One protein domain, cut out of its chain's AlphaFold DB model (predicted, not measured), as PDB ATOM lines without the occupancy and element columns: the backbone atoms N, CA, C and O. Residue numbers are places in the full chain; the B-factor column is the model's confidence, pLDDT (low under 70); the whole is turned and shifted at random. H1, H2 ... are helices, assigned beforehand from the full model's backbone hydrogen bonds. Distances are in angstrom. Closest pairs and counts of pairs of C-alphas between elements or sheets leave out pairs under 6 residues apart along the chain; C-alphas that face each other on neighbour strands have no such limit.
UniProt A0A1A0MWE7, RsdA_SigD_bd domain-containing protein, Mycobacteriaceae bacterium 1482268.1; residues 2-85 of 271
ATOM      1  N   PRO A   2      23.138 -40.247 -31.589       48.75
ATOM      2  CA  PRO A   2      21.806 -40.413 -31.015       48.75
ATOM      3  C   PRO A   2      20.844 -40.999 -32.063       48.75
ATOM      4  O   PRO A   2      20.810 -40.537 -33.202       48.75
ATOM      5  N   ASP A   3      20.096 -42.034 -31.677       51.75
ATOM      6  CA  ASP A   3      19.177 -42.772 -32.547       51.75
ATOM      7  C   ASP A   3      17.842 -42.024 -32.701       51.75
ATOM      8  O   ASP A   3      17.000 -42.003 -31.799       51.75
ATOM      9  N   PHE A   4      17.632 -41.413 -33.867       53.81
ATOM     10  CA  PHE A   4      16.416 -40.660 -34.210       53.81
ATOM     11  C   PHE A   4      15.224 -41.548 -34.621       53.81
ATOM     12  O   PHE A   4      14.149 -41.043 -34.931       53.81
ATOM     13  N   SER A   5      15.367 -42.875 -34.577       56.75
ATOM     14  CA  SER A   5      14.357 -43.846 -35.031       56.75
ATOM     15  C   SER A   5      13.181 -44.049 -34.061       56.75
ATOM     16  O   SER A   5      12.313 -44.880 -34.302       56.75
ATOM     17  N   ARG A   6      13.125 -43.310 -32.945       56.56
ATOM     18  CA  ARG A   6      12.088 -43.454 -31.903       56.56
ATOM     19  C   ARG A   6      10.916 -42.474 -32.058       56.56
ATOM     20  O   ARG A   6      10.246 -42.151 -31.079       56.56
ATOM     21  N   TRP A   7      10.670 -41.952 -33.257       49.69
ATOM     22  CA  TRP A   7       9.587 -40.995 -33.506       49.69
ATOM     23  C   TRP A   7       8.323 -41.714 -33.993       49.69
ATOM     24  O   TRP A   7       7.975 -41.718 -35.166       49.69
ATOM     25  N   GLY A   8       7.646 -42.383 -33.063       56.75
ATOM     26  CA  GLY A   8       6.350 -43.011 -33.304       56.75
ATOM     27  C   GLY A   8       6.083 -44.100 -32.280       56.75
ATOM     28  O   GLY A   8       6.897 -45.008 -32.117       56.75
ATOM     29  N   GLY A   9       4.932 -44.050 -31.604       55.00
ATOM     30  CA  GLY A   9       4.523 -45.039 -30.592       55.00
ATOM     31  C   GLY A   9       4.425 -46.489 -31.094       55.00
ATOM     32  O   GLY A   9       4.103 -47.371 -30.308       55.00
ATOM     33  N   ASN A  10       4.724 -46.733 -32.375       59.75
ATOM     34  CA  ASN A  10       4.702 -48.034 -33.035       59.75
ATOM     35  C   ASN A  10       6.037 -48.424 -33.717       59.75
ATOM     36  O   ASN A  10       6.066 -49.388 -34.472       59.75
ATOM     37  N   GLY A  11       7.134 -47.687 -33.478       55.12
ATOM     38  CA  GLY A  11       8.500 -48.124 -33.820       55.12
ATOM     39  C   GLY A  11       8.805 -48.375 -35.306       55.12
ATOM     40  O   GLY A  11       9.679 -49.183 -35.603       55.12
ATOM     41  N   GLY A  12       8.097 -47.717 -36.227       71.50
ATOM     42  CA  GLY A  12       8.344 -47.804 -37.670       71.50
ATOM     43  C   GLY A  12       8.423 -46.425 -38.321       71.50
ATOM     44  O   GLY A  12       7.879 -45.458 -37.783       71.50
ATOM     45  N   ASP A  13       9.093 -46.349 -39.474       73.00
ATOM     46  CA  ASP A  13       9.204 -45.121 -40.264       73.00
ATOM     47  C   ASP A  13       7.808 -44.570 -40.623       73.00
ATOM     48  O   ASP A  13       6.897 -45.346 -40.947       73.00
ATOM     49  N   PRO A  14       7.599 -43.241 -40.578       77.31
ATOM     50  CA  PRO A  14       6.309 -42.649 -40.905       77.31
ATOM     51  C   PRO A  14       5.920 -42.971 -42.351       77.31
ATOM     52  O   PRO A  14       6.719 -42.846 -43.280       77.31
ATOM     53  N   SER A  15       4.662 -43.358 -42.565       85.69
ATOM     54  CA  SER A  15       4.166 -43.622 -43.916       85.69
ATOM     55  C   SER A  15       4.160 -42.338 -44.758       85.69
ATOM     56  O   SER A  15       3.861 -41.251 -44.260       85.69
ATOM     57  N   LEU A  16       4.419 -42.448 -46.067       87.19
ATOM     58  CA  LEU A  16       4.372 -41.302 -46.995       87.19
ATOM     59  C   LEU A  16       3.018 -40.576 -46.970       87.19
ATOM     60  O   LEU A  16       2.948 -39.363 -47.160       87.19
ATOM     61  N   ASN A  17       1.936 -41.315 -46.715       87.75
ATOM     62  CA  ASN A  17       0.609 -40.736 -46.564       87.75
ATOM     63  C   ASN A  17       0.503 -39.855 -45.311       87.75
ATOM     64  O   ASN A  17      -0.065 -38.769 -45.397       87.75
ATOM     65  N   ALA A  18       1.081 -40.282 -44.183       85.31
ATOM     66  CA  ALA A  18       1.117 -39.482 -42.962       85.31
ATOM     67  C   ALA A  18       1.904 -38.183 -43.180       85.31
ATOM     68  O   ALA A  18       1.409 -37.111 -42.843       85.31
ATOM     69  N   ILE A  19       3.063 -38.262 -43.842       88.38
ATOM     70  CA  ILE A  19       3.880 -37.085 -44.173       88.38
ATOM     71  C   ILE A  19       3.099 -36.120 -45.072       88.38
ATOM     72  O   ILE A  19       2.954 -34.949 -44.736       88.38
ATOM     73  N   GLY A  20       2.531 -36.608 -46.180       90.81
ATOM     74  CA  GLY A  20       1.761 -35.765 -47.100       90.81
ATOM     75  C   GLY A  20       0.498 -35.173 -46.468       90.81
ATOM     76  O   GLY A  20       0.027 -34.115 -46.881       90.81
ATOM     77  N   ARG A  21      -0.060 -35.829 -45.447       88.69
ATOM     78  CA  ARG A  21      -1.167 -35.285 -44.663       88.69
ATOM     79  C   ARG A  21      -0.700 -34.155 -43.742       88.69
ATOM     80  O   ARG A  21      -1.359 -33.119 -43.708       88.69
ATOM     81  N   THR A  22       0.407 -34.339 -43.023       90.31
ATOM     82  CA  THR A  22       0.995 -33.294 -42.171       90.31
ATOM     83  C   THR A  22       1.422 -32.078 -42.992       90.31
ATOM     84  O   THR A  22       1.169 -30.954 -42.574       90.31
ATOM     85  N   ASP A  23       1.981 -32.282 -44.183       92.75
ATOM     86  CA  ASP A  23       2.375 -31.201 -45.093       92.75
ATOM     87  C   ASP A  23       1.173 -30.333 -45.500       92.75
ATOM     88  O   ASP A  23       1.163 -29.126 -45.276       92.75
ATOM     89  N   ARG A  24       0.069 -30.956 -45.941       91.75
ATOM     90  CA  ARG A  24      -1.180 -30.229 -46.246       91.75
ATOM     91  C   ARG A  24      -1.770 -29.514 -45.033       91.75
ATOM     92  O   ARG A  24      -2.373 -28.454 -45.183       91.75
ATOM     93  N   TYR A  25      -1.640 -30.105 -43.846       92.25
ATOM     94  CA  TYR A  25      -2.078 -29.487 -42.596       92.25
ATOM     95  C   TYR A  25      -1.272 -28.209 -42.308       92.25
ATOM     96  O   TYR A  25      -1.858 -27.167 -42.010       92.25
ATOM     97  N   LEU A  26       0.055 -28.261 -42.462       92.06
ATOM     98  CA  LEU A  26       0.943 -27.111 -42.283       92.06
ATOM     99  C   LEU A  26       0.740 -26.046 -43.369       92.06
ATOM    100  O   LEU A  26       0.709 -24.864 -43.040       92.06
ATOM    101  N   ASP A  27       0.523 -26.432 -44.624       93.44
ATOM    102  CA  ASP A  27       0.213 -25.505 -45.720       93.44
ATOM    103  C   ASP A  27      -1.121 -24.777 -45.506       93.44
ATOM    104  O   ASP A  27      -1.227 -23.563 -45.726       93.44
ATOM    105  N   ALA A  28      -2.148 -25.485 -45.023       93.44
ATOM    106  CA  ALA A  28      -3.421 -24.876 -44.640       93.44
ATOM    107  C   ALA A  28      -3.225 -23.871 -43.490       93.44
ATOM    108  O   ALA A  28      -3.706 -22.737 -43.567       93.44
ATOM    109  N   LEU A  29      -2.437 -24.239 -42.470       93.19
ATOM    110  CA  LEU A  29      -2.039 -23.318 -41.405       93.19
ATOM    111  C   LEU A  29      -1.206 -22.142 -41.928       93.19
ATOM    112  O   LEU A  29      -1.380 -21.026 -41.462       93.19
ATOM    113  N   ALA A  30      -0.310 -22.306 -42.891       90.75
ATOM    114  CA  ALA A  30       0.506 -21.197 -43.386       90.75
ATOM    115  C   ALA A  30      -0.317 -20.190 -44.211       90.75
ATOM    116  O   ALA A  30      -0.054 -18.980 -44.159       90.75
ATOM    117  N   SER A  31      -1.317 -20.700 -44.939       92.94
ATOM    118  CA  SER A  31      -2.202 -19.958 -45.844       92.94
ATOM    119  C   SER A  31      -3.500 -19.446 -45.209       92.94
ATOM    120  O   SER A  31      -4.354 -18.932 -45.929       92.94
ATOM    121  N   GLU A  32      -3.649 -19.549 -43.882       91.81
ATOM    122  CA  GLU A  32      -4.846 -19.089 -43.151       91.81
ATOM    123  C   GLU A  32      -6.147 -19.787 -43.594       91.81
ATOM    124  O   GLU A  32      -7.247 -19.255 -43.434       91.81
ATOM    125  N   GLN A  33      -6.034 -21.007 -44.121       90.44
ATOM    126  CA  GLN A  33      -7.175 -21.821 -44.527       90.44
ATOM    127  C   GLN A  33      -7.695 -22.685 -43.369       90.44
ATOM    128  O   GLN A  33      -6.933 -23.037 -42.463       90.44
ATOM    129  N   PRO A  34      -8.994 -23.048 -43.373       85.00
ATOM    130  CA  PRO A  34      -9.539 -23.977 -42.395       85.00
ATOM    131  C   PRO A  34      -8.826 -25.327 -42.504       85.00
ATOM    132  O   PRO A  34      -8.775 -25.945 -43.566       85.00
ATOM    133  N   VAL A  35      -8.268 -25.775 -41.386       87.19
ATOM    134  CA  VAL A  35      -7.482 -27.005 -41.313       87.19
ATOM    135  C   VAL A  35      -8.407 -28.191 -41.068       87.19
ATOM    136  O   VAL A  35      -9.259 -28.149 -40.180       87.19
ATOM    137  N   TYR A  36      -8.231 -29.267 -41.833       81.81
ATOM    138  CA  TYR A  36      -8.969 -30.509 -41.612       81.81
ATOM    139  C   TYR A  36      -8.293 -31.326 -40.502       81.81
ATOM    140  O   TYR A  36      -7.311 -32.028 -40.745       81.81
ATOM    141  N   ALA A  37      -8.801 -31.207 -39.276       83.94
ATOM    142  CA  ALA A  37      -8.391 -32.040 -38.147       83.94
ATOM    143  C   ALA A  37      -9.139 -33.381 -38.188       83.94
ATOM    144  O   ALA A  37     -10.359 -33.386 -38.362       83.94
ATOM    145  N   THR A  38      -8.441 -34.511 -38.024       84.94
ATOM    146  CA  THR A  38      -9.142 -35.805 -37.869       84.94
ATOM    147  C   THR A  38      -9.514 -36.104 -36.434       84.94
ATOM    148  O   THR A  38     -10.477 -36.828 -36.211       84.94
ATOM    149  N   ASP A  39      -8.773 -35.538 -35.484       86.56
ATOM    150  CA  ASP A  39      -8.910 -35.809 -34.059       86.56
ATOM    151  C   ASP A  39      -8.997 -34.500 -33.268       86.56
ATOM    152  O   ASP A  39      -8.588 -33.434 -33.738       86.56
ATOM    153  N   SER A  40      -9.518 -34.563 -32.039       87.75
ATOM    154  CA  SER A  40      -9.629 -33.378 -31.176       87.75
ATOM    155  C   SER A  40      -8.263 -32.759 -30.870       87.75
ATOM    156  O   SER A  40      -8.132 -31.539 -30.874       87.75
ATOM    157  N   ALA A  41      -7.233 -33.591 -30.690       85.31
ATOM    158  CA  ALA A  41      -5.862 -33.140 -30.468       85.31
ATOM    159  C   ALA A  41      -5.309 -32.336 -31.663       85.31
ATOM    160  O   ALA A  41      -4.677 -31.301 -31.464       85.31
ATOM    161  N   ASP A  42      -5.606 -32.754 -32.899       87.69
ATOM    162  CA  ASP A  42      -5.195 -32.037 -34.116       87.69
ATOM    163  C   ASP A  42      -5.886 -30.671 -34.230       87.69
ATOM    164  O   ASP A  42      -5.285 -29.701 -34.705       87.69
ATOM    165  N   ALA A  43      -7.147 -30.586 -33.797       89.88
ATOM    166  CA  ALA A  43      -7.914 -29.344 -33.794       89.88
ATOM    167  C   ALA A  43      -7.391 -28.356 -32.739       89.88
ATOM    168  O   ALA A  43      -7.255 -27.162 -33.013       89.88
ATOM    169  N   GLU A  44      -7.054 -28.849 -31.546       88.88
ATOM    170  CA  GLU A  44      -6.435 -28.045 -30.490       88.88
ATOM    171  C   GLU A  44      -5.049 -27.545 -30.907       88.88
ATOM    172  O   GLU A  44      -4.760 -26.353 -30.771       88.88
ATOM    173  N   LEU A  45      -4.225 -28.416 -31.497       89.50
ATOM    174  CA  LEU A  45      -2.926 -28.037 -32.049       89.50
ATOM    175  C   LEU A  45      -3.071 -26.972 -33.143       89.50
ATOM    176  O   LEU A  45      -2.315 -25.999 -33.147       89.50
ATOM    177  N   ALA A  46      -4.067 -27.106 -34.025       92.00
ATOM    178  CA  ALA A  46      -4.307 -26.139 -35.095       92.00
ATOM    179  C   ALA A  46      -4.616 -24.755 -34.517       92.00
ATOM    180  O   ALA A  46      -4.116 -23.749 -35.016       92.00
ATOM    181  N   ASN A  47      -5.411 -24.714 -33.445       91.69
ATOM    182  CA  ASN A  47      -5.769 -23.483 -32.751       91.69
ATOM    183  C   ASN A  47      -4.571 -22.845 -32.023       91.69
ATOM    184  O   ASN A  47      -4.411 -21.627 -32.024       91.69
ATOM    185  N   LEU A  48      -3.697 -23.657 -31.421       92.25
ATOM    186  CA  LEU A  48      -2.472 -23.159 -30.788       92.25
ATOM    187  C   LEU A  48      -1.499 -22.577 -31.820       92.25
ATOM    188  O   LEU A  48      -0.981 -21.474 -31.635       92.25
ATOM    189  N   LEU A  49      -1.271 -23.294 -32.923       93.56
ATOM    190  CA  LEU A  49      -0.357 -22.866 -33.981       93.56
ATOM    191  C   LEU A  49      -0.874 -21.636 -34.732       93.56
ATOM    192  O   LEU A  49      -0.078 -20.757 -35.067       93.56
ATOM    193  N   SER A  50      -2.186 -21.534 -34.970       91.81
ATOM    194  CA  SER A  50      -2.779 -20.341 -35.582       91.81
ATOM    195  C   SER A  50      -2.646 -19.118 -34.673       91.81
ATOM    196  O   SER A  50      -2.198 -18.072 -35.138       91.81
ATOM    197  N   GLY A  51      -2.921 -19.263 -33.372       91.12
ATOM    198  CA  GLY A  51      -2.740 -18.191 -32.392       91.12
ATOM    199  C   GLY A  51      -1.291 -17.705 -32.314       91.12
ATOM    200  O   GLY A  51      -1.042 -16.500 -32.315       91.12
ATOM    201  N   TRP A  52      -0.326 -18.629 -32.320       91.56
ATOM    202  CA  TRP A  52       1.096 -18.283 -32.354       91.56
ATOM    203  C   TRP A  52       1.493 -17.563 -33.648       91.56
ATOM    204  O   TRP A  52       2.139 -16.517 -33.595       91.56
ATOM    205  N   ARG A  53       1.074 -18.073 -34.813       91.31
ATOM    206  CA  ARG A  53       1.328 -17.438 -36.116       91.31
ATOM    207  C   ARG A  53       0.789 -16.008 -36.146       91.31
ATOM    208  O   ARG A  53       1.482 -15.113 -36.624       91.31
ATOM    209  N   ASP A  54      -0.422 -15.795 -35.643       90.31
ATOM    210  CA  ASP A  54      -1.071 -14.482 -35.637       90.31
ATOM    211  C   ASP A  54      -0.384 -13.505 -34.674       90.31
ATOM    212  O   ASP A  54      -0.335 -12.305 -34.949       90.31
ATOM    213  N   GLU A  55       0.191 -14.003 -33.576       86.88
ATOM    214  CA  GLU A  55       1.027 -13.212 -32.670       86.88
ATOM    215  C   GLU A  55       2.357 -12.825 -33.325       86.88
ATOM    216  O   GLU A  55       2.727 -11.656 -33.322       86.88
ATOM    217  N   VAL A  56       3.050 -13.778 -33.958       88.38
ATOM    218  CA  VAL A  56       4.335 -13.527 -34.635       88.38
ATOM    219  C   VAL A  56       4.169 -12.588 -35.831       88.38
ATOM    220  O   VAL A  56       5.017 -11.734 -36.078       88.38
ATOM    221  N   ARG A  57       3.068 -12.719 -36.579       89.69
ATOM    222  CA  ARG A  57       2.745 -11.826 -37.703       89.69
ATOM    223  C   ARG A  57       2.202 -10.474 -37.249       89.69
ATOM    224  O   ARG A  57       2.051  -9.581 -38.089       89.69
ATOM    225  N   ARG A  58       1.887 -10.298 -35.962       86.94
ATOM    226  CA  ARG A  58       1.354  -9.034 -35.465       86.94
ATOM    227  C   ARG A  58       2.416  -7.948 -35.638       86.94
ATOM    228  O   ARG A  58       3.510  -8.066 -35.088       86.94
ATOM    229  N   PRO A  59       2.122  -6.866 -36.378       84.31
ATOM    230  CA  PRO A  59       3.063  -5.766 -36.481       84.31
ATOM    231  C   PRO A  59       3.287  -5.164 -35.085       84.31
ATOM    232  O   PRO A  59       2.311  -5.013 -34.339       84.31
ATOM    233  N   PRO A  60       4.530  -4.783 -34.727       73.69
ATOM    234  CA  PRO A  60       4.782  -4.094 -33.471       73.69
ATOM    235  C   PRO A  60       3.901  -2.848 -33.429       73.69
ATOM    236  O   PRO A  60       3.822  -2.096 -34.409       73.69
ATOM    237  N   ALA A  61       3.189  -2.669 -32.315       72.00
ATOM    238  CA  ALA A  61       2.284  -1.545 -32.150       72.00
ATOM    239  C   ALA A  61       3.076  -0.255 -32.381       72.00
ATOM    240  O   ALA A  61       3.996   0.074 -31.632       72.00
ATOM    241  N   ARG A  62       2.746   0.466 -33.457       72.00
ATOM    242  CA  ARG A  62       3.283   1.810 -33.664       72.00
ATOM    243  C   ARG A  62       2.817   2.641 -32.479       72.00
ATOM    244  O   ARG A  62       1.637   2.573 -32.136       72.00
ATOM    245  N   VAL A  63       3.732   3.380 -31.857       62.12
ATOM    246  CA  VAL A  63       3.407   4.271 -30.740       62.12
ATOM    247  C   VAL A  63       2.351   5.251 -31.241       62.12
ATOM    248  O   VAL A  63       2.636   6.140 -32.042       62.12
ATOM    249  N   ALA A  64       1.104   5.002 -30.856       64.56
ATOM    250  CA  ALA A  64      -0.006   5.866 -31.191       64.56
ATOM    251  C   ALA A  64       0.177   7.173 -30.413       64.56
ATOM    252  O   ALA A  64       0.694   7.162 -29.292       64.56
ATOM    253  N   ALA A  65      -0.240   8.301 -30.987       75.06
ATOM    254  CA  ALA A  65      -0.318   9.531 -30.209       75.06
ATOM    255  C   ALA A  65      -1.180   9.265 -28.961       75.06
ATOM    256  O   ALA A  65      -2.145   8.507 -29.036       75.06
ATOM    257  N   GLN A  66      -0.858   9.885 -27.823       74.12
ATOM    258  CA  GLN A  66      -1.523   9.619 -26.537       74.12
ATOM    259  C   GLN A  66      -3.062   9.586 -26.640       74.12
ATOM    260  O   GLN A  66      -3.710   8.703 -26.086       74.12
ATOM    261  N   ARG A  67      -3.647  10.492 -27.436       73.69
ATOM    262  CA  ARG A  67      -5.098  10.547 -27.692       73.69
ATOM    263  C   ARG A  67      -5.641   9.303 -28.401       73.69
ATOM    264  O   ARG A  67      -6.719   8.829 -28.063       73.69
ATOM    265  N   ASP A  68      -4.902   8.756 -29.357       78.38
ATOM    266  CA  ASP A  68      -5.295   7.538 -30.069       78.38
ATOM    267  C   ASP A  68      -5.164   6.305 -29.165       78.38
ATOM    268  O   ASP A  68      -5.998   5.400 -29.237       78.38
ATOM    269  N   ALA A  69      -4.171   6.290 -28.266       76.06
ATOM    270  CA  ALA A  69      -4.024   5.251 -27.248       76.06
ATOM    271  C   ALA A  69      -5.186   5.272 -26.240       76.06
ATOM    272  O   ALA A  69      -5.731   4.218 -25.908       76.06
ATOM    273  N   GLU A  70      -5.625   6.457 -25.809       81.94
ATOM    274  CA  GLU A  70      -6.792   6.624 -24.935       81.94
ATOM    275  C   GLU A  70      -8.083   6.145 -25.610       81.94
ATOM    276  O   GLU A  70      -8.848   5.393 -25.007       81.94
ATOM    277  N   ILE A  71      -8.306   6.501 -26.880       84.81
ATOM    278  CA  ILE A  71      -9.483   6.056 -27.641       84.81
ATOM    279  C   ILE A  71      -9.448   4.537 -27.861       84.81
ATOM    280  O   ILE A  71     -10.473   3.862 -27.719       84.81
ATOM    281  N   ALA A  72      -8.280   3.975 -28.189       80.94
ATOM    282  CA  ALA A  72      -8.105   2.536 -28.349       80.94
ATOM    283  C   ALA A  72      -8.353   1.788 -27.031       80.94
ATOM    284  O   ALA A  72      -9.076   0.790 -27.024       80.94
ATOM    285  N   LEU A  73      -7.833   2.298 -25.910       80.81
ATOM    286  CA  LEU A  73      -8.041   1.725 -24.582       80.81
ATOM    287  C   LEU A  73      -9.507   1.825 -24.152       80.81
ATOM    288  O   LEU A  73     -10.074   0.833 -23.707       80.81
ATOM    289  N   GLN A  74     -10.159   2.976 -24.331       84.81
ATOM    290  CA  GLN A  74     -11.583   3.141 -24.022       84.81
ATOM    291  C   GLN A  74     -12.450   2.194 -24.855       84.81
ATOM    292  O   GLN A  74     -13.356   1.554 -24.319       84.81
ATOM    293  N   ARG A  75     -12.142   2.027 -26.147       82.69
ATOM    294  CA  ARG A  75     -12.832   1.067 -27.018       82.69
ATOM    295  C   ARG A  75     -12.580  -0.380 -26.585       82.69
ATOM    296  O   ARG A  75     -13.519  -1.173 -26.592       82.69
ATOM    297  N   ALA A  76     -11.358  -0.713 -26.174       77.94
ATOM    298  CA  ALA A  76     -11.009  -2.032 -25.648       77.94
ATOM    299  C   ALA A  76     -11.687  -2.322 -24.297       77.94
ATOM    300  O   ALA A  76     -12.146  -3.435 -24.055       77.94
ATOM    301  N   LEU A  77     -11.812  -1.329 -23.416       80.06
ATOM    302  CA  LEU A  77     -12.526  -1.469 -22.145       80.06
ATOM    303  C   LEU A  77     -14.040  -1.590 -22.361       80.06
ATOM    304  O   LEU A  77     -14.680  -2.432 -21.729       80.06
ATOM    305  N   ALA A  78     -14.606  -0.824 -23.298       77.75
ATOM    306  CA  ALA A  78     -16.016  -0.912 -23.669       77.75
ATOM    307  C   ALA A  78     -16.362  -2.262 -24.324       77.75
ATOM    308  O   ALA A  78     -17.392  -2.861 -24.000       77.75
ATOM    309  N   SER A  79     -15.493  -2.789 -25.198       68.69
ATOM    310  CA  SER A  79     -15.667  -4.131 -25.769       68.69
ATOM    311  C   SER A  79     -15.507  -5.218 -24.703       68.69
ATOM    312  O   SER A  79     -16.325  -6.137 -24.648       68.69
ATOM    313  N   ARG A  80     -14.542  -5.065 -23.783       58.12
ATOM    314  CA  ARG A  80     -14.342  -5.965 -22.637       58.12
ATOM    315  C   ARG A  80     -15.546  -5.997 -21.703       58.12
ATOM    316  O   ARG A  80     -15.805  -7.038 -21.113       58.12
ATOM    317  N   GLN A  81     -16.289  -4.899 -21.561       59.34
ATOM    318  CA  GLN A  81     -17.502  -4.848 -20.739       59.34
ATOM    319  C   GLN A  81     -18.669  -5.608 -21.382       59.34
ATOM    320  O   GLN A  81     -19.435  -6.262 -20.676       59.34
ATOM    321  N   ARG A  82     -18.750  -5.609 -22.719       56.59
ATOM    322  CA  ARG A  82     -19.757  -6.364 -23.481       56.59
ATOM    323  C   ARG A  82     -19.475  -7.872 -23.516       56.59
ATOM    324  O   ARG A  82     -20.412  -8.652 -23.638       56.59
ATOM    325  N   THR A  83     -18.220  -8.296 -23.340       55.03
ATOM    326  CA  THR A  83     -17.825  -9.716 -23.267       55.03
ATOM    327  C   THR A  83     -17.780 -10.290 -21.843       55.03
ATOM    328  O   THR A  83     -17.581 -11.495 -21.685       55.03
ATOM    329  N   ARG A  84     -18.036  -9.491 -20.788       53.56
ATOM    330  CA  ARG A  84     -18.097  -9.992 -19.392       53.56
ATOM    331  C   ARG A  84     -19.190 -11.036 -19.160       53.56
ATOM    332  O   ARG A  84     -19.038 -11.855 -18.265       53.56
ATOM    333  N   MET A  85     -20.229 -11.064 -19.993       56.16
ATOM    334  CA  MET A  85     -21.282 -12.085 -19.921       56.16
ATOM    335  C   MET A  85     -20.838 -13.462 -20.463       56.16
ATOM    336  O   MET A  85     -21.539 -14.441 -20.245       56.16
TER     337      MET A  85
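This is residues 2 to 85 of the 271 residues of the protein "RsdA_SigD_bd domain-containing protein" of Mycobacteriaceae bacterium 1482268.1 (UniProt A0A1A0MWE7). Going along the printed part, you meet an open string of three helices with no common core: a loop-like tail of residues 2 to 15 at one end, then H1, then H2, whose latter half runs on past the end of H1, and finally H3 alone at the far end. The chain folds back through residues 31 to 39 to start H2, while the link of residues 57 to 65 reaches out to H3, which touches no helix. The printed part has 84 residues with three named helices, in the order H1, H2, H3, and no named strand; its class is all helix. It is extended, with a radius of gyration of the C-alphas of 20.5 A, and elongated, with spans of 60 by 32 by 25 A.

Begin at Pro 2, then go on to C-alpha 16 at (4.372, -41.302, -46.995), where H1 begins; it covers residues 16 to 30 and measures 20.8 A from first to last C-alpha. Next find C-alpha 40 at (-9.629, -33.378, -31.176), the start of H2, residues 40 to 56, 24.5 A long. H3 covers residues 66 to 82, is 24.4 A long, and ends at C-alpha 82 at (-19.757, -6.364, -23.481).

Look first at Leu 29 and Ser 50, whose C-alphas, 6.6 A apart, are the closest of H1 and H2. The two helices only just touch, with 3 pairs of C-alphas within 8 A, and H1 does so with residue 29 alone, H2 with residues 46 to 50 alone. They run the same way at a steep tilt of 41 degrees, and their centres are 14.5 A apart. H3 is apart from H1. It is also apart from H2, though it follows H2 in the chain. In the backbones of H1, H2 and H3 you will find every O i to N i+4 pair within hydrogen-bond range.

The two C-alphas farthest apart are those of Gly 12 and Arg 67, at 60.7 A. The printed part has no cut, and the links H1 to H2 and H2 to H3, each of 9 residues, are short but not tight. Look at residues 6 to 12, 55 to 63 and 73 to 85, among others, for stretches that stand free; residues 73 to 82 of the last belong to H3. The mean pLDDT of the printed part is 79.1, and 19 residues are under 70: residues 2 to 11, 63 to 64 and 79 to 85.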